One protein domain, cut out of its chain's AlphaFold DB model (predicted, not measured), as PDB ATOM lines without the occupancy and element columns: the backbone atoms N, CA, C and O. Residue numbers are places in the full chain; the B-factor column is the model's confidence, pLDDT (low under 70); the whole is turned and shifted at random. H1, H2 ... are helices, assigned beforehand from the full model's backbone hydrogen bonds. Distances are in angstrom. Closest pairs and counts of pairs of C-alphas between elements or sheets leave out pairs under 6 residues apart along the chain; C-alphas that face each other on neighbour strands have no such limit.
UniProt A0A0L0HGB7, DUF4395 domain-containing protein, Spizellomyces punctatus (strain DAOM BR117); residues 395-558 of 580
ATOM      1  N   THR A 395     170.259-151.513 419.438       84.75
ATOM      2  CA  THR A 395     170.891-151.101 418.166       84.75
ATOM      3  C   THR A 395     171.150-149.592 418.077       84.75
ATOM      4  O   THR A 395     171.696-149.088 417.090       84.75
ATOM      5  N   THR A 396     170.786-148.834 419.117       82.44
ATOM      6  CA  THR A 396     171.061-147.397 419.169       82.44
ATOM      7  C   THR A 396     172.561-147.167 419.333       82.44
ATOM      8  O   THR A 396     173.193-147.665 420.266       82.44
ATOM      9  N   PHE A 397     173.133-146.383 418.419       78.75
ATOM     10  CA  PHE A 397     174.530-145.952 418.476       78.75
ATOM     11  C   PHE A 397     174.700-144.876 419.560       78.75
ATOM     12  O   PHE A 397     173.798-144.045 419.699       78.75
ATOM     13  N   PRO A 398     175.812-144.862 420.318       75.69
ATOM     14  CA  PRO A 398     175.974-143.919 421.416       75.69
ATOM     15  C   PRO A 398     176.025-142.488 420.884       75.69
ATOM     16  O   PRO A 398     176.678-142.189 419.877       75.69
ATOM     17  N   ASN A 399     175.310-141.599 421.562       74.38
ATOM     18  CA  ASN A 399     175.280-140.184 421.244       74.38
ATOM     19  C   ASN A 399     175.071-139.380 422.534       74.38
ATOM     20  O   ASN A 399     174.008-139.512 423.140       74.38
ATOM     21  N   PRO A 400     176.029-138.526 422.934       71.94
ATOM     22  CA  PRO A 400     177.348-138.283 422.336       71.94
ATOM     23  C   PRO A 400     178.318-139.475 422.418       71.94
ATOM     24  O   PRO A 400     178.169-140.365 423.249       71.94
ATOM     25  N   ILE A 401     179.341-139.462 421.559       77.56
ATOM     26  CA  ILE A 401     180.447-140.433 421.558       77.56
ATOM     27  C   ILE A 401     181.759-139.746 421.927       77.56
ATOM     28  O   ILE A 401     181.944-138.565 421.645       77.56
ATOM     29  N   ASN A 402     182.689-140.475 422.533       80.56
ATOM     30  CA  ASN A 402     184.004-139.950 422.856       80.56
ATOM     31  C   ASN A 402     184.941-140.007 421.634       80.56
ATOM     32  O   ASN A 402     185.116-141.053 421.009       80.56
ATOM     33  N   GLU A 403     185.563-138.887 421.274       79.62
ATOM     34  CA  GLU A 403     186.498-138.802 420.152       79.62
ATOM     35  C   GLU A 403     187.750-139.651 420.393       79.62
ATOM     36  O   GLU A 403     188.186-140.363 419.486       79.62
ATOM     37  N   ALA A 404     188.307-139.630 421.609       83.75
ATOM     38  CA  ALA A 404     189.509-140.392 421.936       83.75
ATOM     39  C   ALA A 404     189.290-141.886 421.709       83.75
ATOM     40  O   ALA A 404     190.096-142.572 421.089       83.75
ATOM     41  N   GLU A 405     188.142-142.366 422.157       84.94
ATOM     42  CA  GLU A 405     187.701-143.739 421.991       84.94
ATOM     43  C   GLU A 405     187.540-144.126 420.514       84.94
ATOM     44  O   GLU A 405     188.024-145.180 420.092       84.94
ATOM     45  N   VAL A 406     186.915-143.262 419.706       84.25
ATOM     46  CA  VAL A 406     186.806-143.466 418.255       84.25
ATOM     47  C   VAL A 406     188.192-143.544 417.619       84.25
ATOM     48  O   VAL A 406     188.445-144.433 416.809       84.25
ATOM     49  N   ARG A 407     189.118-142.661 418.002       86.38
ATOM     50  CA  ARG A 407     190.486-142.641 417.463       86.38
ATOM     51  C   ARG A 407     191.281-143.884 417.847       86.38
ATOM     52  O   ARG A 407     191.960-144.446 416.990       86.38
ATOM     53  N   ILE A 408     191.171-144.349 419.090       89.69
ATOM     54  CA  ILE A 408     191.812-145.591 419.543       89.69
ATOM     55  C   ILE A 408     191.265-146.778 418.744       89.69
ATOM     56  O   ILE A 408     192.038-147.571 418.210       89.69
ATOM     57  N   TRP A 409     189.943-146.868 418.575       89.62
ATOM     58  CA  TRP A 409     189.340-147.949 417.797       89.62
ATOM     59  C   TRP A 409     189.771-147.918 416.325       89.62
ATOM     60  O   TRP A 409     190.161-148.938 415.761       89.62
ATOM     61  N   ILE A 410     189.788-146.739 415.702       88.50
ATOM     62  CA  ILE A 410     190.226-146.590 414.308       88.50
ATOM     63  C   ILE A 410     191.733-146.854 414.163       88.50
ATOM     64  O   ILE A 410     192.174-147.308 413.108       88.50
ATOM     65  N   THR A 411     192.525-146.660 415.220       89.25
ATOM     66  CA  THR A 411     193.936-147.071 415.242       89.25
ATOM     67  C   THR A 411     194.067-148.590 415.139       89.25
ATOM     68  O   THR A 411     194.897-149.072 414.372       89.25
ATOM     69  N   TRP A 412     193.211-149.358 415.822       88.94
ATOM     70  CA  TRP A 412     193.155-150.814 415.646       88.94
ATOM     71  C   TRP A 412     192.735-151.213 414.241       88.94
ATOM     72  O   TRP A 412     193.354-152.100 413.658       88.94
ATOM     73  N   ALA A 413     191.734-150.532 413.674       87.25
ATOM     74  CA  ALA A 413     191.351-150.749 412.285       87.25
ATOM     75  C   ALA A 413     192.535-150.480 411.346       87.25
ATOM     76  O   ALA A 413     192.831-151.319 410.506       87.25
ATOM     77  N   PHE A 414     193.278-149.384 411.533       88.12
ATOM     78  CA  PHE A 414     194.485-149.087 410.757       88.12
ATOM     79  C   PHE A 414     195.560-150.172 410.907       88.12
ATOM     80  O   PHE A 414     196.048-150.678 409.898       88.12
ATOM     81  N   ILE A 415     195.894-150.575 412.137       87.06
ATOM     82  CA  ILE A 415     196.879-151.637 412.401       87.06
ATOM     83  C   ILE A 415     196.442-152.930 411.719       87.06
ATOM     84  O   ILE A 415     197.201-153.501 410.939       87.06
ATOM     85  N   GLY A 416     195.200-153.351 411.937       86.06
ATOM     86  CA  GLY A 416     194.634-154.513 411.272       86.06
ATOM     87  C   GLY A 416     194.699-154.374 409.752       86.06
ATOM     88  O   GLY A 416     195.073-155.322 409.068       86.06
ATOM     89  N   CYS A 417     194.425-153.184 409.213       82.81
ATOM     90  CA  CYS A 417     194.471-152.964 407.776       82.81
ATOM     91  C   CYS A 417     195.891-153.036 407.206       82.81
ATOM     92  O   CYS A 417     196.101-153.419 406.060       82.81
ATOM     93  N   THR A 418     196.888-152.689 408.009       81.44
ATOM     94  CA  THR A 418     198.291-152.791 407.601       81.44
ATOM     95  C   THR A 418     198.887-154.185 407.801       81.44
ATOM     96  O   THR A 418     199.777-154.587 407.057       81.44
ATOM     97  N   LEU A 419     198.411-154.940 408.790       83.50
ATOM     98  CA  LEU A 419     198.859-156.311 409.035       83.50
ATOM     99  C   LEU A 419     198.094-157.322 408.175       83.50
ATOM    100  O   LEU A 419     198.640-158.369 407.843       83.50
ATOM    101  N   GLY A 420     196.870-156.994 407.763       83.62
ATOM    102  CA  GLY A 420     196.010-157.837 406.937       83.62
ATOM    103  C   GLY A 420     196.693-158.340 405.664       83.62
ATOM    104  O   GLY A 420     196.730-159.549 405.483       83.62
ATOM    105  N   PRO A 421     197.321-157.477 404.839       79.25
ATOM    106  CA  PRO A 421     198.069-157.917 403.662       79.25
ATOM    107  C   PRO A 421     199.239-158.835 403.986       79.25
ATOM    108  O   PRO A 421     199.527-159.746 403.229       79.25
ATOM    109  N   ILE A 422     199.907-158.631 405.121       78.44
ATOM    110  CA  ILE A 422     200.998-159.514 405.541       78.44
ATOM    111  C   ILE A 422     200.430-160.915 405.797       78.44
ATOM    112  O   ILE A 422     200.901-161.880 405.204       78.44
ATOM    113  N   VAL A 423     199.377-161.022 406.612       82.94
ATOM    114  CA  VAL A 423     198.712-162.306 406.893       82.94
ATOM    115  C   VAL A 423     198.181-162.941 405.611       82.94
ATOM    116  O   VAL A 423     198.415-164.122 405.376       82.94
ATOM    117  N   ASP A 424     197.532-162.147 404.766       81.88
ATOM    118  CA  ASP A 424     197.015-162.568 403.471       81.88
ATOM    119  C   ASP A 424     198.094-163.199 402.593       81.88
ATOM    120  O   ASP A 424     197.887-164.249 402.009       81.88
ATOM    121  N   ILE A 425     199.279-162.604 402.529       78.31
ATOM    122  CA  ILE A 425     200.340-163.078 401.639       78.31
ATOM    123  C   ILE A 425     201.022-164.328 402.174       78.31
ATOM    124  O   ILE A 425     201.316-165.236 401.400       78.31
ATOM    125  N   TYR A 426     201.259-164.394 403.482       82.75
ATOM    126  CA  TYR A 426     201.927-165.545 404.088       82.75
ATOM    127  C   TYR A 426     201.002-166.756 404.252       82.75
ATOM    128  O   TYR A 426     201.467-167.886 404.142       82.75
ATOM    129  N   TRP A 427     199.706-166.538 404.496       84.69
ATOM    130  CA  TRP A 427     198.728-167.607 404.737       84.69
ATOM    131  C   TRP A 427     197.693-167.783 403.622       84.69
ATOM    132  O   TRP A 427     196.837-168.658 403.741       84.69
ATOM    133  N   ASN A 428     197.750-166.977 402.557       81.12
ATOM    134  CA  ASN A 428     196.765-166.947 401.468       81.12
ATOM    135  C   ASN A 428     195.317-166.895 401.986       81.12
ATOM    136  O   ASN A 428     194.439-167.623 401.521       81.12
ATOM    137  N   SER A 429     195.094-166.092 403.029       81.75
ATOM    138  CA  SER A 429     193.852-166.089 403.794       81.75
ATOM    139  C   SER A 429     193.346-164.668 404.034       81.75
ATOM    140  O   SER A 429     194.001-163.890 404.735       81.75
ATOM    141  N   PRO A 430     192.122-164.341 403.579       81.56
ATOM    142  CA  PRO A 430     191.517-163.036 403.815       81.56
ATOM    143  C   PRO A 430     190.950-162.878 405.238       81.56
ATOM    144  O   PRO A 430     190.285-161.884 405.537       81.56
ATOM    145  N   ALA A 431     191.193-163.841 406.137       83.12
ATOM    146  CA  ALA A 431     190.591-163.886 407.468       83.12
ATOM    147  C   ALA A 431     190.850-162.613 408.294       83.12
ATOM    148  O   ALA A 431     189.954-162.133 408.995       83.12
ATOM    149  N   ALA A 432     192.043-162.018 408.181       80.88
ATOM    150  CA  ALA A 432     192.370-160.769 408.872       80.88
ATOM    151  C   ALA A 432     191.472-159.605 408.412       80.88
ATOM    152  O   ALA A 432     190.994-158.822 409.236       80.88
ATOM    153  N   TYR A 433     191.180-159.532 407.111       79.31
ATOM    154  CA  TYR A 433     190.291-158.525 406.535       79.31
ATOM    155  C   TYR A 433     188.853-158.697 407.024       79.31
ATOM    156  O   TYR A 433     188.229-157.732 407.473       79.31
ATOM    157  N   TRP A 434     188.336-159.929 407.000       83.81
ATOM    158  CA  TRP A 434     186.977-160.223 407.463       83.81
ATOM    159  C   TRP A 434     186.804-160.011 408.962       83.81
ATOM    160  O   TRP A 434     185.738-159.573 409.395       83.81
ATOM    161  N   THR A 435     187.848-160.248 409.754       85.56
ATOM    162  CA  THR A 435     187.817-159.978 411.195       85.56
ATOM    163  C   THR A 435     187.601-158.489 411.458       85.56
ATOM    164  O   THR A 435     186.677-158.116 412.180       85.56
ATOM    165  N   ILE A 436     188.382-157.619 410.809       82.88
ATOM    166  CA  ILE A 436     188.237-156.158 410.947       82.88
ATOM    167  C   ILE A 436     186.874-155.701 410.430       82.88
ATOM    168  O   ILE A 436     186.223-154.875 411.068       82.88
ATOM    169  N   MET A 437     186.417-156.260 409.304       82.12
ATOM    170  CA  MET A 437     185.099-155.966 408.739       82.12
ATOM    171  C   MET A 437     183.976-156.303 409.719       82.12
ATOM    172  O   MET A 437     183.073-155.496 409.924       82.12
ATOM    173  N   THR A 438     184.048-157.479 410.342       85.44
ATOM    174  CA  THR A 438     183.044-157.954 411.297       85.44
ATOM    175  C   THR A 438     183.008-157.047 412.519       85.44
ATOM    176  O   THR A 438     181.934-156.630 412.939       85.44
ATOM    177  N   LEU A 439     184.169-156.658 413.048       85.75
ATOM    178  CA  LEU A 439     184.253-155.744 414.188       85.75
ATOM    179  C   LEU A 439     183.721-154.345 413.844       85.75
ATOM    180  O   LEU A 439     182.964-153.767 414.623       85.75
ATOM    181  N   ALA A 440     184.048-153.818 412.658       82.12
ATOM    182  CA  ALA A 440     183.515-152.547 412.170       82.12
ATOM    183  C   ALA A 440     181.990-152.584 412.025       82.12
ATOM    184  O   ALA A 440     181.297-151.670 412.472       82.12
ATOM    185  N   PHE A 441     181.468-153.667 411.447       83.81
ATOM    186  CA  PHE A 441     180.039-153.891 411.279       83.81
ATOM    187  C   PHE A 441     179.310-153.997 412.624       83.81
ATOM    188  O   PHE A 441     178.320-153.299 412.841       83.81
ATOM    189  N   LEU A 442     179.826-154.817 413.548       87.06
ATOM    190  CA  LEU A 442     179.255-154.981 414.885       87.06
ATOM    191  C   LEU A 442     179.188-153.643 415.614       87.06
ATOM    192  O   LEU A 442     178.152-153.287 416.170       87.06
ATOM    193  N   ARG A 443     180.260-152.855 415.545       85.12
ATOM    194  CA  ARG A 443     180.305-151.547 416.188       85.12
ATOM    195  C   ARG A 443     179.372-150.526 415.528       85.12
ATOM    196  O   ARG A 443     178.739-149.728 416.218       85.12
ATOM    197  N   ALA A 444     179.241-150.556 414.205       82.50
ATOM    198  CA  ALA A 444     178.324-149.686 413.473       82.50
ATOM    199  C   ALA A 444     176.846-149.972 413.790       82.50
ATOM    200  O   ALA A 444     176.045-149.037 413.896       82.50
ATOM    201  N   MET A 445     176.496-151.250 413.961       83.50
ATOM    202  CA  MET A 445     175.122-151.699 414.198       83.50
ATOM    203  C   MET A 445     174.725-151.710 415.677       83.50
ATOM    204  O   MET A 445     173.591-151.369 416.001       83.50
ATOM    205  N   PHE A 446     175.642-152.079 416.571       86.19
ATOM    206  CA  PHE A 446     175.352-152.327 417.990       86.19
ATOM    207  C   PHE A 446     176.087-151.376 418.945       86.19
ATOM    208  O   PHE A 446     175.942-151.489 420.166       86.19
ATOM    209  N   GLY A 447     176.875-150.433 418.420       83.75
ATOM    210  CA  GLY A 447     177.690-149.537 419.235       83.75
ATOM    211  C   GLY A 447     178.753-150.316 420.011       83.75
ATOM    212  O   GLY A 447     179.502-151.101 419.438       83.75
ATOM    213  N   PHE A 448     178.809-150.119 421.328       83.12
ATOM    214  CA  PHE A 448     179.764-150.815 422.203       83.12
ATOM    215  C   PHE A 448     179.348-152.223 422.612       83.12
ATOM    216  O   PHE A 448     180.185-153.012 423.041       83.12
ATOM    217  N   ARG A 449     178.064-152.557 422.476       87.62
ATOM    218  CA  ARG A 449     177.471-153.719 423.149       87.62
ATOM    219  C   ARG A 449     178.104-155.039 422.724       87.62
ATOM    220  O   ARG A 449     178.394-155.875 423.580       87.62
ATOM    221  N   LEU A 450     178.346-155.200 421.424       87.44
ATOM    222  CA  LEU A 450     178.889-156.422 420.819       87.44
ATOM    223  C   LEU A 450     180.304-156.246 420.251       87.44
ATOM    224  O   LEU A 450     180.780-157.115 419.529       87.44
ATOM    225  N   ASP A 451     180.975-155.134 420.549       87.88
ATOM    226  CA  ASP A 451     182.318-154.849 420.043       87.88
ATOM    227  C   ASP A 451     183.377-155.197 421.108       87.88
ATOM    228  O   ASP A 451     183.651-154.365 421.977       87.88
ATOM    229  N   PRO A 452     183.996-156.396 421.072       87.25
ATOM    230  CA  PRO A 452     185.003-156.808 422.056       87.25
ATOM    231  C   PRO A 452     186.210-155.862 422.102       87.25
ATOM    232  O   PRO A 452     186.743-155.598 423.181       87.25
ATOM    233  N   LEU A 453     186.617-155.293 420.959       87.62
ATOM    234  CA  LEU A 453     187.669-154.273 420.935       87.62
ATOM    235  C   LEU A 453     187.195-152.968 421.573       87.62
ATOM    236  O   LEU A 453     187.986-152.282 422.214       87.62
ATOM    237  N   GLY A 454     185.911-152.640 421.443       86.44
ATOM    238  CA  GLY A 454     185.273-151.530 422.140       86.44
ATOM    239  C   GLY A 454     185.481-151.607 423.653       86.44
ATOM    240  O   GLY A 454     185.933-150.633 424.248       86.44
ATOM    241  N   TYR A 455     185.260-152.770 424.265       89.38
ATOM    242  CA  TYR A 455     185.489-152.968 425.704       89.38
ATOM    243  C   TYR A 455     186.942-152.729 426.115       89.38
ATOM    244  O   TYR A 455     187.204-152.005 427.075       89.38
ATOM    245  N   ILE A 456     187.892-153.300 425.371       90.12
ATOM    246  CA  ILE A 456     189.327-153.104 425.620       90.12
ATOM    247  C   ILE A 456     189.688-151.622 425.480       90.12
ATOM    248  O   ILE A 456     190.409-151.064 426.311       90.12
ATOM    249  N   ASN A 457     189.158-150.959 424.455       89.25
ATOM    250  CA  ASN A 457     189.414-149.548 424.220       89.25
ATOM    251  C   ASN A 457     188.869-148.685 425.353       89.25
ATOM    252  O   ASN A 457     189.579-147.807 425.829       89.25
ATOM    253  N   LEU A 458     187.645-148.949 425.798       87.62
ATOM    254  CA  LEU A 458     186.968-148.141 426.799       87.62
ATOM    255  C   LEU A 458     187.542-148.345 428.205       87.62
ATOM    256  O   LEU A 458     187.793-147.368 428.902       87.62
ATOM    257  N   PHE A 459     187.786-149.594 428.612       87.00
ATOM    258  CA  PHE A 459     188.171-149.912 429.991       87.00
ATOM    259  C   PHE A 459     189.682-149.993 430.229       87.00
ATOM    260  O   PHE A 459     190.118-149.845 431.367       87.00
ATOM    261  N   ILE A 460     190.491-150.227 429.190       91.06
ATOM    262  CA  ILE A 460     191.945-150.408 429.336       91.06
ATOM    263  C   ILE A 460     192.702-149.278 428.643       91.06
ATOM    264  O   ILE A 460     193.488-148.571 429.275       91.06
ATOM    265  N   LEU A 461     192.482-149.095 427.340       91.00
ATOM    266  CA  LEU A 461     193.321-148.191 426.550       91.00
ATOM    267  C   LEU A 461     192.970-146.723 426.754       91.00
ATOM    268  O   LEU A 461     193.882-145.907 426.830       91.00
ATOM    269  N   LYS A 462     191.688-146.369 426.869       87.69
ATOM    270  CA  LYS A 462     191.265-144.987 427.100       87.69
ATOM    271  C   LYS A 462     191.851-144.453 428.419       87.69
ATOM    272  O   LYS A 462     192.567-143.459 428.326       87.69
ATOM    273  N   PRO A 463     191.706-145.110 429.590       86.00
ATOM    274  CA  PRO A 463     192.334-144.630 430.826       86.00
ATOM    275  C   PRO A 463     193.861-144.522 430.724       86.00
ATOM    276  O   PRO A 463     194.484-143.606 431.257       86.00
ATOM    277  N   LEU A 464     194.498-145.443 429.995       87.50
ATOM    278  CA  LEU A 464     195.948-145.425 429.812       87.50
ATOM    279  C   LEU A 464     196.409-144.248 428.934       87.50
ATOM    280  O   LEU A 464     197.338-143.522 429.288       87.50
ATOM    281  N   ILE A 465     195.770-144.055 427.784       86.56
ATOM    282  CA  ILE A 465     196.190-143.099 426.755       86.56
ATOM    283  C   ILE A 465     195.740-141.676 427.103       86.56
ATOM    284  O   ILE A 465     196.485-140.719 426.869       86.56
ATOM    285  N   VAL A 466     194.534-141.535 427.650       82.00
ATOM    286  CA  VAL A 466     193.913-140.248 427.973       82.00
ATOM    287  C   VAL A 466     194.323-139.794 429.369       82.00
ATOM    288  O   VAL A 466     194.935-138.736 429.490       82.00
ATOM    289  N   ASP A 467     194.084-140.596 430.408       78.62
ATOM    290  CA  ASP A 467     194.272-140.125 431.788       78.62
ATOM    291  C   ASP A 467     195.734-140.210 432.231       78.62
ATOM    292  O   ASP A 467     196.274-139.267 432.808       78.62
ATOM    293  N   ARG A 468     196.410-141.332 431.944       80.19
ATOM    294  CA  ARG A 468     197.803-141.533 432.374       80.19
ATOM    295  C   ARG A 468     198.809-140.837 431.461       80.19
ATOM    296  O   ARG A 468     199.744-140.209 431.953       80.19
ATOM    297  N   TRP A 469     198.675-140.990 430.146       81.38
ATOM    298  CA  TRP A 469     199.644-140.443 429.191       81.38
ATOM    299  C   TRP A 469     199.259-139.069 428.645       81.38
ATOM    300  O   TRP A 469     200.132-138.323 428.193       81.38
ATOM    301  N   GLY A 470     197.975-138.709 428.689       78.56
ATOM    302  CA  GLY A 470     197.493-137.433 428.176       78.56
ATOM    303  C   GLY A 470     197.781-137.231 426.692       78.56
ATOM    304  O   GLY A 470     197.986-136.089 426.287       78.56
ATOM    305  N   TRP A 471     197.870-138.293 425.886       76.56
ATOM    306  CA  TRP A 471     198.231-138.201 424.462       76.56
ATOM    307  C   TRP A 471     197.069-137.746 423.581       76.56
ATOM    308  O   TRP A 471     197.288-137.085 422.566       76.56
ATOM    309  N   ILE A 472     195.846-138.090 423.974       77.81
ATOM    310  CA  ILE A 472     194.615-137.746 423.266       77.81
ATOM    311  C   ILE A 472     193.691-137.021 424.241       77.81
ATOM    312  O   ILE A 472     193.679-137.317 425.433       77.81
ATOM    313  N   GLU A 473     192.948-136.042 423.737       73.50
ATOM    314  CA  GLU A 473     191.977-135.311 424.538       73.50
ATOM    315  C   GLU A 473     190.697-136.120 424.733       73.50
ATOM    316  O   GLU A 473     190.137-136.626 423.761       73.50
ATOM    317  N   ASP A 474     190.202-136.184 425.972       75.12
ATOM    318  CA  ASP A 474     188.839-136.642 426.231       75.12
ATOM    319  C   ASP A 474     187.865-135.554 425.767       75.12
ATOM    320  O   ASP A 474     187.680-134.520 426.426       75.12
ATOM    321  N   LEU A 475     187.320-135.757 424.574       72.19
ATOM    322  CA  LEU A 475     186.370-134.856 423.961       72.19
ATOM    323  C   LEU A 475     185.155-135.665 423.520       72.19
ATOM    324  O   LEU A 475     185.236-136.505 422.631       72.19
ATOM    325  N   MET A 476     184.002-135.404 424.127       72.06
ATOM    326  CA  MET A 476     182.738-135.906 423.584       72.06
ATOM    327  C   MET A 476     182.474-135.210 422.252       72.06
ATOM    328  O   MET A 476     182.864-134.063 422.119       72.06
ATOM    329  N   VAL A 477     181.833-135.853 421.285       69.94
ATOM    330  CA  VAL A 477     181.440-135.310 419.975       69.94
ATOM    331  C   VAL A 477     180.097-135.914 419.560       69.94
ATOM    332  O   VAL A 477     179.669-136.938 420.099       69.94
ATOM    333  N   ALA A 478     179.403-135.284 418.611       71.31
ATOM    334  CA  ALA A 478     178.112-135.780 418.140       71.31
ATOM    335  C   ALA A 478     178.233-137.196 417.540       71.31
ATOM    336  O   ALA A 478     179.044-137.445 416.644       71.31
ATOM    337  N   GLY A 479     177.396-138.113 418.025       67.88
ATOM    338  CA  GLY A 479     177.359-139.514 417.605       67.88
ATOM    339  C   GLY A 479     176.957-139.735 416.139       67.88
ATOM    340  O   GLY A 479     177.647-140.493 415.460       67.88
ATOM    341  N   PRO A 480     175.907-139.084 415.590       70.00
ATOM    342  CA  PRO A 480     175.409-139.375 414.241       70.00
ATOM    343  C   PRO A 480     176.441-139.254 413.099       70.00
ATOM    344  O   PRO A 480     176.577-140.212 412.336       70.00
ATOM    345  N   PRO A 481     177.231-138.166 412.967       65.00
ATOM    346  CA  PRO A 481     178.228-138.059 411.900       65.00
ATOM    347  C   PRO A 481     179.385-139.041 412.111       65.00
ATOM    348  O   PRO A 481     179.921-139.596 411.154       65.00
ATOM    349  N   ARG A 482     179.736-139.333 413.370       71.00
ATOM    350  CA  ARG A 482     180.763-140.329 413.703       71.00
ATOM    351  C   ARG A 482     180.273-141.766 413.482       71.00
ATOM    352  O   ARG A 482     181.085-142.624 413.149       71.00
ATOM    353  N   LYS A 483     178.965-142.033 413.561       73.12
ATOM    354  CA  LYS A 483     178.367-143.307 413.128       73.12
ATOM    355  C   LYS A 483     178.574-143.511 411.631       73.12
ATOM    356  O   LYS A 483     178.976-144.595 411.215       73.12
ATOM    357  N   LEU A 484     178.366-142.464 410.828       71.31
ATOM    358  CA  LEU A 484     178.597-142.531 409.384       71.31
ATOM    359  C   LEU A 484     180.060-142.861 409.066       71.31
ATOM    360  O   LEU A 484     180.308-143.692 408.202       71.31
ATOM    361  N   ALA A 485     181.017-142.299 409.811       68.50
ATOM    362  CA  ALA A 485     182.444-142.624 409.687       68.50
ATOM    363  C   ALA A 485     182.754-144.118 409.846       68.50
ATOM    364  O   ALA A 485     183.703-144.630 409.260       68.50
ATOM    365  N   LEU A 486     181.965-144.800 410.672       72.31
ATOM    366  CA  LEU A 486     182.140-146.204 411.005       72.31
ATOM    367  C   LEU A 486     181.396-147.137 410.037       72.31
ATOM    368  O   LEU A 486     181.813-148.271 409.827       72.31
ATOM    369  N   VAL A 487     180.316-146.644 409.420       73.69
ATOM    370  CA  VAL A 487     179.523-147.346 408.396       73.69
ATOM    371  C   VAL A 487     180.138-147.199 407.000       73.69
ATOM    372  O   VAL A 487     180.123-148.144 406.218       73.69
ATOM    373  N   GLN A 488     180.695-146.031 406.676       72.19
ATOM    374  CA  GLN A 488     181.259-145.693 405.363       72.19
ATOM    375  C   GLN A 488     182.344-146.672 404.853       72.19
ATOM    376  O   GLN A 488     182.447-146.851 403.640       72.19
ATOM    377  N   PRO A 489     183.128-147.354 405.708       72.56
ATOM    378  CA  PRO A 489     184.017-148.428 405.279       72.56
ATOM    379  C   PRO A 489     183.325-149.672 404.720       72.56
ATOM    380  O   PRO A 489     183.940-150.395 403.941       72.56
ATOM    381  N   LEU A 490     182.072-149.954 405.095       80.50
ATOM    382  CA  LEU A 490     181.399-151.210 404.743       80.50
ATOM    383  C   LEU A 490     181.297-151.437 403.224       80.50
ATOM    384  O   LEU A 490     181.667-152.527 402.789       80.50
ATOM    385  N   PRO A 491     180.901-150.452 402.388       83.38
ATOM    386  CA  PRO A 491     180.949-150.601 400.933       83.38
ATOM    387  C   PRO A 491     182.342-150.935 400.386       83.38
ATOM    388  O   PRO A 491     182.460-151.796 399.519       83.38
ATOM    389  N   LEU A 492     183.401-150.298 400.907       81.94
ATOM    390  CA  LEU A 492     184.781-150.582 400.488       81.94
ATOM    391  C   LEU A 492     185.187-152.008 400.869       81.94
ATOM    392  O   LEU A 492     185.792-152.713 400.069       81.94
ATOM    393  N   MET A 493     184.804-152.457 402.063       81.50
ATOM    394  CA  MET A 493     185.070-153.817 402.535       81.50
ATOM    395  C   MET A 493     184.276-154.879 401.761       81.50
ATOM    396  O   MET A 493     184.770-155.984 401.519       81.50
ATOM    397  N   PHE A 494     183.065-154.546 401.317       86.06
ATOM    398  CA  PHE A 494     182.271-155.416 400.454       86.06
ATOM    399  C   PHE A 494     182.883-155.511 399.051       86.06
ATOM    400  O   PHE A 494     183.077-156.613 398.539       86.06
ATOM    401  N   ALA A 495     183.287-154.375 398.470       87.19
ATOM    402  CA  ALA A 495     184.005-154.330 397.197       87.19
ATOM    403  C   ALA A 495     185.333-155.102 397.261       87.19
ATOM    404  O   ALA A 495     185.643-155.860 396.345       87.19
ATOM    405  N   PHE A 496     186.072-154.971 398.369       87.38
ATOM    406  CA  PHE A 496     187.251-155.785 398.663       87.38
ATOM    407  C   PHE A 496     186.920-157.280 398.620       87.38
ATOM    408  O   PHE A 496     187.579-158.039 397.915       87.38
ATOM    409  N   THR A 497     185.882-157.697 399.351       86.81
ATOM    410  CA  THR A 497     185.498-159.109 399.467       86.81
ATOM    411  C   THR A 497     185.100-159.687 398.112       86.81
ATOM    412  O   THR A 497     185.518-160.796 397.784       86.81
ATOM    413  N   ILE A 498     184.353-158.936 397.300       89.12
ATOM    414  CA  ILE A 498     183.998-159.339 395.934       89.12
ATOM    415  C   ILE A 498     185.254-159.458 395.067       89.12
ATOM    416  O   ILE A 498     185.475-160.502 394.461       89.12
ATOM    417  N   ALA A 499     186.098-158.422 395.030       87.62
ATOM    418  CA  ALA A 499     187.318-158.421 394.223       87.62
ATOM    419  C   ALA A 499     188.250-159.585 394.593       87.62
ATOM    420  O   ALA A 499     188.810-160.227 393.706       87.62
ATOM    421  N   TRP A 500     188.361-159.898 395.888       87.19
ATOM    422  CA  TRP A 500     189.137-161.027 396.391       87.19
ATOM    423  C   TRP A 500     188.619-162.371 395.859       87.19
ATOM    424  O   TRP A 500     189.383-163.138 395.277       87.19
ATOM    425  N   HIS A 501     187.315-162.643 395.993       87.62
ATOM    426  CA  HIS A 501     186.717-163.910 395.542       87.62
ATOM    427  C   HIS A 501     186.674-164.058 394.018       87.62
ATOM    428  O   HIS A 501     186.689-165.177 393.517       87.62
ATOM    429  N   LEU A 502     186.659-162.949 393.275       92.44
ATOM    430  CA  LEU A 502     186.778-162.953 391.814       92.44
ATOM    431  C   LEU A 502     188.220-163.187 391.324       92.44
ATOM    432  O   LEU A 502     188.475-163.130 390.125       92.44
ATOM    433  N   GLY A 503     189.179-163.410 392.229       88.44
ATOM    434  CA  GLY A 503     190.591-163.584 391.887       88.44
ATOM    435  C   GLY A 503     191.307-162.277 391.528       88.44
ATOM    436  O   GLY A 503     192.488-162.298 391.184       88.44
ATOM    437  N   TRP A 504     190.650-161.118 391.660       88.56
ATOM    438  CA  TRP A 504     191.262-159.803 391.452       88.56
ATOM    439  C   TRP A 504     192.002-159.324 392.711       88.56
ATOM    440  O   TRP A 504     191.755-158.248 393.260       88.56
ATOM    441  N   VAL A 505     192.953-160.149 393.155       83.62
ATOM    442  CA  VAL A 505     193.726-160.001 394.400       83.62
ATOM    443  C   VAL A 505     194.399-158.631 394.503       83.62
ATOM    444  O   VAL A 505     194.341-157.977 395.543       83.62
ATOM    445  N   TYR A 506     194.994-158.146 393.411       80.38
ATOM    446  CA  TYR A 506     195.632-156.828 393.393       80.38
ATOM    447  C   TYR A 506     194.623-155.693 393.583       80.38
ATOM    448  O   TYR A 506     194.870-154.796 394.387       80.38
ATOM    449  N   GLY A 507     193.480-155.737 392.890       83.38
ATOM    450  CA  GLY A 507     192.421-154.737 393.048       83.38
ATOM    451  C   GLY A 507     191.863-154.719 394.468       83.38
ATOM    452  O   GLY A 507     191.712-153.652 395.058       83.38
ATOM    453  N   ALA A 508     191.663-155.900 395.057       85.50
ATOM    454  CA  ALA A 508     191.267-156.036 396.452       85.50
ATOM    455  C   ALA A 508     192.293-155.356 397.382       85.50
ATOM    456  O   ALA A 508     191.950-154.446 398.138       85.50
ATOM    457  N   ARG A 509     193.581-155.693 397.264       82.75
ATOM    458  CA  ARG A 509     194.645-155.078 398.079       82.75
ATOM    459  C   ARG A 509     194.689-153.552 397.948       82.75
ATOM    460  O   ARG A 509     194.876-152.870 398.955       82.75
ATOM    461  N   TRP A 510     194.452-153.009 396.754       82.44
ATOM    462  CA  TRP A 510     194.361-151.563 396.527       82.44
ATOM    463  C   TRP A 510     193.182-150.909 397.250       82.44
ATOM    464  O   TRP A 510     193.380-149.923 397.961       82.44
ATOM    465  N   ILE A 511     191.975-151.468 397.121       83.62
ATOM    466  CA  ILE A 511     190.779-150.985 397.835       83.62
ATOM    467  C   ILE A 511     191.055-150.938 399.341       83.62
ATOM    468  O   ILE A 511     190.746-149.958 400.024       83.62
ATOM    469  N   PHE A 512     191.704-151.980 399.851       83.12
ATOM    470  CA  PHE A 512     192.019-152.091 401.263       83.12
ATOM    471  C   PHE A 512     193.126-151.126 401.720       83.12
ATOM    472  O   PHE A 512     193.046-150.572 402.816       83.12
ATOM    473  N   ALA A 513     194.121-150.842 400.876       81.25
ATOM    474  CA  ALA A 513     195.139-149.827 401.149       81.25
ATOM    475  C   ALA A 513     194.537-148.410 401.239       81.25
ATOM    476  O   ALA A 513     194.901-147.639 402.130       81.25
ATOM    477  N   ILE A 514     193.570-148.080 400.373       82.12
ATOM    478  CA  ILE A 514     192.825-146.808 400.437       82.12
ATOM    479  C   ILE A 514     192.052-146.708 401.758       82.12
ATOM    480  O   ILE A 514     192.038-145.656 402.411       82.12
ATOM    481  N   PHE A 515     191.441-147.813 402.188       84.31
ATOM    482  CA  PHE A 515     190.763-147.874 403.476       84.31
ATOM    483  C   PHE A 515     191.739-147.666 404.647       84.31
ATOM    484  O   PHE A 515     191.492-146.813 405.501       84.31
ATOM    485  N   ALA A 516     192.898-148.333 404.631       86.25
ATOM    486  CA  ALA A 516     193.949-148.148 405.631       86.25
ATOM    487  C   ALA A 516     194.404-146.680 405.728       86.25
ATOM    488  O   ALA A 516     194.520-146.137 406.826       86.25
ATOM    489  N   ALA A 517     194.611-146.012 404.588       82.19
ATOM    490  CA  ALA A 517     194.987-144.601 404.548       82.19
ATOM    491  C   ALA A 517     193.911-143.694 405.170       82.19
ATOM    492  O   ALA A 517     194.235-142.751 405.896       82.19
ATOM    493  N   SER A 518     192.634-144.006 404.942       82.00
ATOM    494  CA  SER A 518     191.504-143.280 405.538       82.00
ATOM    495  C   SER A 518     191.444-143.477 407.058       82.00
ATOM    496  O   SER A 518     191.251-142.512 407.801       82.00
ATOM    497  N   CYS A 519     191.688-144.699 407.547       86.00
ATOM    498  CA  CYS A 519     191.806-144.968 408.982       86.00
ATOM    499  C   CYS A 519     192.989-144.223 409.607       86.00
ATOM    500  O   CYS A 519     192.834-143.633 410.672       86.00
ATOM    501  N   ALA A 520     194.149-144.196 408.947       84.06
ATOM    502  CA  ALA A 520     195.310-143.446 409.422       84.06
ATOM    503  C   ALA A 520     195.006-141.946 409.530       84.06
ATOM    504  O   ALA A 520     195.315-141.324 410.546       84.06
ATOM    505  N   ALA A 521     194.355-141.380 408.508       81.75
ATOM    506  CA  ALA A 521     193.965-139.975 408.491       81.75
ATOM    507  C   ALA A 521     193.058-139.624 409.681       81.75
ATOM    508  O   ALA A 521     193.295-138.636 410.379       81.75
ATOM    509  N   GLN A 522     192.080-140.479 409.973       83.94
ATOM    510  CA  GLN A 522     191.162-140.281 411.087       83.94
ATOM    511  C   GLN A 522     191.818-140.530 412.457       83.94
ATOM    512  O   GLN A 522     191.610-139.756 413.390       83.94
ATOM    513  N   ALA A 523     192.629-141.580 412.601       84.25
ATOM    514  CA  ALA A 523     193.311-141.895 413.856       84.25
ATOM    515  C   ALA A 523     194.321-140.805 414.251       84.25
ATOM    516  O   ALA A 523     194.398-140.415 415.420       84.25
ATOM    517  N   MET A 524     195.080-140.286 413.282       81.19
ATOM    518  CA  MET A 524     196.187-139.361 413.537       81.19
ATOM    519  C   MET A 524     195.771-137.888 413.486       81.19
ATOM    520  O   MET A 524     196.216-137.121 414.336       81.19
ATOM    521  N   TYR A 525     194.916-137.496 412.535       74.50
ATOM    522  CA  TYR A 525     194.619-136.085 412.240       74.50
ATOM    523  C   TYR A 525     193.164-135.673 412.490       74.50
ATOM    524  O   TYR A 525     192.811-134.537 412.187       74.50
ATOM    525  N   ASP A 526     192.319-136.580 412.986       74.38
ATOM    526  CA  ASP A 526     190.867-136.382 413.104       74.38
ATOM    527  C   ASP A 526     190.192-135.946 411.783       74.38
ATOM    528  O   ASP A 526     189.207-135.206 411.742       74.38
ATOM    529  N   VAL A 527     190.744-136.411 410.658       71.62
ATOM    530  CA  VAL A 527     190.164-136.177 409.335       71.62
ATOM    531  C   VAL A 527     189.249-137.343 408.987       71.62
ATOM    532  O   VAL A 527     189.691-138.393 408.515       71.62
ATOM    533  N   CYS A 528     187.953-137.136 409.211       78.44
ATOM    534  CA  CYS A 528     186.937-138.130 408.910       78.44
ATOM    535  C   CYS A 528     186.394-137.918 407.498       78.44
ATOM    536  O   CYS A 528     185.683-136.939 407.248       78.44
ATOM    537  N   LEU A 529     186.655-138.868 406.596       72.56
ATOM    538  CA  LEU A 529     186.099-138.821 405.241       72.56
ATOM    539  C   LEU A 529     184.560-138.830 405.260       72.56
ATOM    540  O   LEU A 529     183.940-138.092 404.503       72.56
ATOM    541  N   GLY A 530     183.943-139.565 406.191       73.19
ATOM    542  CA  GLY A 530     182.493-139.572 406.394       73.19
ATOM    543  C   GLY A 530     181.928-138.200 406.769       73.19
ATOM    544  O   GLY A 530     180.937-137.773 406.185       73.19
ATOM    545  N   CYS A 531     182.582-137.462 407.674       73.25
ATOM    546  CA  CYS A 531     182.179-136.091 408.006       73.25
ATOM    547  C   CYS A 531     182.332-135.152 406.801       73.25
ATOM    548  O   CYS A 531     181.451-134.327 406.559       73.25
ATOM    549  N   ALA A 532     183.415-135.290 406.031       74.62
ATOM    550  CA  ALA A 532     183.633-134.494 404.825       74.62
ATOM    551  C   ALA A 532     182.558-134.776 403.760       74.62
ATOM    552  O   ALA A 532     181.959-133.845 403.228       74.62
ATOM    553  N   MET A 533     182.253-136.052 403.502       75.19
ATOM    554  CA  MET A 533     181.188-136.461 402.583       75.19
ATOM    555  C   MET A 533     179.817-135.979 403.057       75.19
ATOM    556  O   MET A 533     179.049-135.461 402.256       75.19
ATOM    557  N   PHE A 534     179.514-136.103 404.351       74.44
ATOM    558  CA  PHE A 534     178.250-135.629 404.910       74.44
ATOM    559  C   PHE A 534     178.086-134.120 404.741       74.44
ATOM    560  O   PHE A 534     177.026-133.652 404.334       74.44
ATOM    561  N   TRP A 535     179.154-133.356 404.973       73.25
ATOM    562  CA  TRP A 535     179.153-131.920 404.729       73.25
ATOM    563  C   TRP A 535     178.914-131.584 403.249       73.25
ATOM    564  O   TRP A 535     178.129-130.687 402.944       73.25
ATOM    565  N   VAL A 536     179.522-132.333 402.324       75.00
ATOM    566  CA  VAL A 536     179.254-132.189 400.883       75.00
ATOM    567  C   VAL A 536     177.792-132.510 400.563       75.00
ATOM    568  O   VAL A 536     177.154-131.742 399.852       75.00
ATOM    569  N   LEU A 537     177.229-133.584 401.122       78.12
ATOM    570  CA  LEU A 537     175.820-133.948 400.926       78.12
ATOM    571  C   LEU A 537     174.861-132.863 401.429       78.12
ATOM    572  O   LEU A 537     173.842-132.620 400.786       78.12
ATOM    573  N   ILE A 538     175.197-132.189 402.533       76.19
ATOM    574  CA  ILE A 538     174.446-131.023 403.017       76.19
ATOM    575  C   ILE A 538     174.538-129.881 402.003       76.19
ATOM    576  O   ILE A 538     173.520-129.318 401.617       76.19
ATOM    577  N   LYS A 539     175.743-129.556 401.516       76.12
ATOM    578  CA  LYS A 539     175.929-128.488 400.517       76.12
ATOM    579  C   LYS A 539     175.239-128.763 399.186       76.12
ATOM    580  O   LYS A 539     174.869-127.818 398.499       76.12
ATOM    581  N   LEU A 540     175.056-130.033 398.842       80.94
ATOM    582  CA  LEU A 540     174.293-130.466 397.676       80.94
ATOM    583  C   LEU A 540     172.774-130.522 397.936       80.94
ATOM    584  O   LEU A 540     172.028-130.846 397.018       80.94
ATOM    585  N   GLY A 541     172.309-130.243 399.158       80.75
ATOM    586  CA  GLY A 541     170.894-130.308 399.539       80.75
ATOM    587  C   GLY A 541     170.325-131.729 399.648       80.75
ATOM    588  O   GLY A 541     169.118-131.892 399.794       80.75
ATOM    589  N   ILE A 542     171.172-132.764 399.578       83.12
ATOM    590  CA  ILE A 542     170.765-134.177 399.669       83.12
ATOM    591  C   ILE A 542     170.518-134.569 401.133       83.12
ATOM    592  O   ILE A 542     169.618-135.353 401.430       83.12
ATOM    593  N   ALA A 543     171.318-134.032 402.057       74.50
ATOM    594  CA  ALA A 543     171.153-134.229 403.495       74.50
ATOM    595  C   ALA A 543     170.560-132.975 404.155       74.50
ATOM    596  O   ALA A 543     170.947-131.856 403.830       74.50
ATOM    597  N   ASN A 544     169.642-133.165 405.108       71.62
ATOM    598  CA  ASN A 544     168.967-132.070 405.808       71.62
ATOM    599  C   ASN A 544     169.936-131.320 406.748       71.62
ATOM    600  O   ASN A 544     170.587-131.943 407.592       71.62
ATOM    601  N   GLU A 545     169.984-129.989 406.643       65.25
ATOM    602  CA  GLU A 545     170.788-129.102 407.498       65.25
ATOM    603  C   GLU A 545     170.475-129.278 408.994       65.25
ATOM    604  O   GLU A 545     171.392-129.260 409.820       65.25
ATOM    605  N   ASN A 546     169.224-129.601 409.349       59.78
ATOM    606  CA  ASN A 546     168.803-129.816 410.739       59.78
ATOM    607  C   ASN A 546     169.528-131.002 411.402       59.78
ATOM    608  O   ASN A 546     169.736-131.014 412.616       59.78
ATOM    609  N   ALA A 547     169.970-131.996 410.620       59.94
ATOM    610  CA  ALA A 547     170.784-133.093 411.144       59.94
ATOM    611  C   ALA A 547     172.172-132.600 411.600       59.94
ATOM    612  O   ALA A 547     172.746-133.142 412.545       59.94
ATOM    613  N   CYS A 548     172.699-131.552 410.960       56.41
ATOM    614  CA  CYS A 548     173.950-130.891 411.325       56.41
ATOM    615  C   CYS A 548     173.763-129.930 412.507       56.41
ATOM    616  O   CYS A 548     174.626-129.867 413.385       56.41
ATOM    617  N   GLU A 549     172.625-129.236 412.589       49.59
ATOM    618  CA  GLU A 549     172.302-128.362 413.721       49.59
ATOM    619  C   GLU A 549     172.152-129.146 415.022       49.59
ATOM    620  O   GLU A 549     172.737-128.746 416.016       49.59
ATOM    621  N   VAL A 550     171.521-130.324 415.030       48.31
ATOM    622  CA  VAL A 550     171.510-131.202 416.219       48.31
ATOM    623  C   VAL A 550     172.926-131.683 416.577       48.31
ATOM    624  O   VAL A 550     173.240-131.871 417.751       48.31
ATOM    625  N   CYS A 551     173.826-131.831 415.599       52.97
ATOM    626  CA  CYS A 551     175.230-132.181 415.853       52.97
ATOM    627  C   CYS A 551     176.075-131.009 416.376       52.97
ATOM    628  O   CYS A 551     177.032-131.233 417.113       52.97
ATOM    629  N   THR A 552     175.723-129.775 416.013       45.19
ATOM    630  CA  THR A 552     176.455-128.553 416.378       45.19
ATOM    631  C   THR A 552     175.882-127.920 417.655       45.19
ATOM    632  O   THR A 552     176.637-127.520 418.536       45.19
ATOM    633  N   ALA A 553     174.557-127.893 417.819       40.34
ATOM    634  CA  ALA A 553     173.832-127.336 418.964       40.34
ATOM    635  C   ALA A 553     174.011-128.169 420.240       40.34
ATOM    636  O   ALA A 553     174.312-127.596 421.286       40.34
ATOM    637  N   ASN A 554     173.992-129.508 420.146       42.41
ATOM    638  CA  ASN A 554     174.380-130.380 421.270       42.41
ATOM    639  C   ASN A 554     175.839-130.154 421.713       42.41
ATOM    640  O   ASN A 554     176.242-130.578 422.793       42.41
ATOM    641  N   TYR A 555     176.642-129.482 420.883       40.66
ATOM    642  CA  TYR A 555     178.051-129.222 421.133       40.66
ATOM    643  C   TYR A 555     178.347-127.821 421.665       40.66
ATOM    644  O   TYR A 555     179.199-127.648 422.541       40.66
ATOM    645  N   VAL A 556     177.622-126.811 421.181       37.31
ATOM    646  CA  VAL A 556     177.727-125.440 421.693       37.31
ATOM    647  C   VAL A 556     177.279-125.380 423.156       37.31
ATOM    648  O   VAL A 556     177.959-124.712 423.931       37.31
ATOM    649  N   CYS A 557     176.279-126.165 423.581       33.03
ATOM    650  CA  CYS A 557     175.909-126.258 425.003       33.03
ATOM    651  C   CYS A 557     177.039-126.781 425.909       33.03
ATOM    652  O   CYS A 557     177.083-126.430 427.082       33.03
ATOM    653  N   LYS A 558     178.006-127.551 425.385       42.84
ATOM    654  CA  LYS A 558     179.122-128.077 426.191       42.84
ATOM    655  C   LYS A 558     180.376-127.192 426.181       42.84
ATOM    656  O   LYS A 558     181.245-127.371 427.027       42.84
TER     657      LYS A 558
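What this domain is: This is residues 395 to 558 of the 580 residues of the protein "DUF4395 domain-containing protein" of Spizellomyces punctatus (strain DAOM BR117) (UniProt A0A0L0HGB7). Four helices, H1, H2, H5 and H6, stand side by side in an up-and-down bundle, in which H1 neighbours H2 and H6, and H5 neighbours the same two. H3 crosses one side of it, packed on H1 and H2; at one end of the bundle H4 packs on H2, and beyond H4 the helices H7 and H8 make a loose V. The 164 printed residues hold eight named helices, H1 to H8 in chain order, and no named strand; the class is all helix. The whole is compact, with a radius of gyration of the C-alphas of 16.5 A and spans of 51 by 44 by 28 A.

Where its parts are: The printed part begins at Thr 395. H1, residues 403 to 427, is the longest helix at 34.9 A, from C-alpha 403 at (186.498, -138.802, 420.152), with a kink of 32 degrees near residue 421. H2 is residues 431 to 446, 21.8 A. H3, residues 452 to 468, 22.4 A, has a kink of 32 degrees near residue 460. H4 is residues 479 to 487, and H5 residues 489 to 501. H6, residues 505 to 525, is 29.9 A long. H7 is residues 529 to 539. H8, residues 545 to 558, 20.5 A, ends with C-alpha 558 at (179.122, -128.077, 426.191).

How they stand to each other: H2 is the hub, touching H1, H3, H4 and H5. Its hairpin with H1 has a shallow tilt of 25 degrees, and the closest C-alphas, of Gly 420 and Ala 432, are 5.1 A apart. H2 touches H5 at Met 437 and Met 493, C-alphas 6.6 A apart. H5 and H6 form a hairpin with a shallow tilt of 22 degrees, closest at the C-alphas of Phe 496 and Ala 508, 4.6 A. H6 touches H1, opposite ways, closest at the C-alphas of Ala 523 and Arg 407, 4.6 A. H1 and H5 are apart. H3 touches H1 at a steep tilt of 57 degrees, with the C-alphas of Lys 462 and Glu 405 closest at 6.4 A. H4 touches H2 at Val 487 and Ala 444, C-alphas 5.7 A apart, and H7 at Ala 485 and Gly 530, C-alphas 4.5 A apart. H4 and H8 only just touch, with 3 pairs of C-alphas within 8 A, the closest those of Pro 480 and Cys 551 at 7.4 A. Every O i to N i+4 pair is within hydrogen-bond range in H2, H4, H5, H6 and H7; the counts are 19 of 21 in H1, 9 of 13 in H3 and 8 of 10 in H8.

The domain as a whole: The C-alphas farthest apart, of Gly 503 and Cys 557, are 52.0 A apart. The printed part has no cut, and no link is long. The mean pLDDT of the printed part is 78.7; residues 477, 479, 481, 485 and 545 to 558 are under 70.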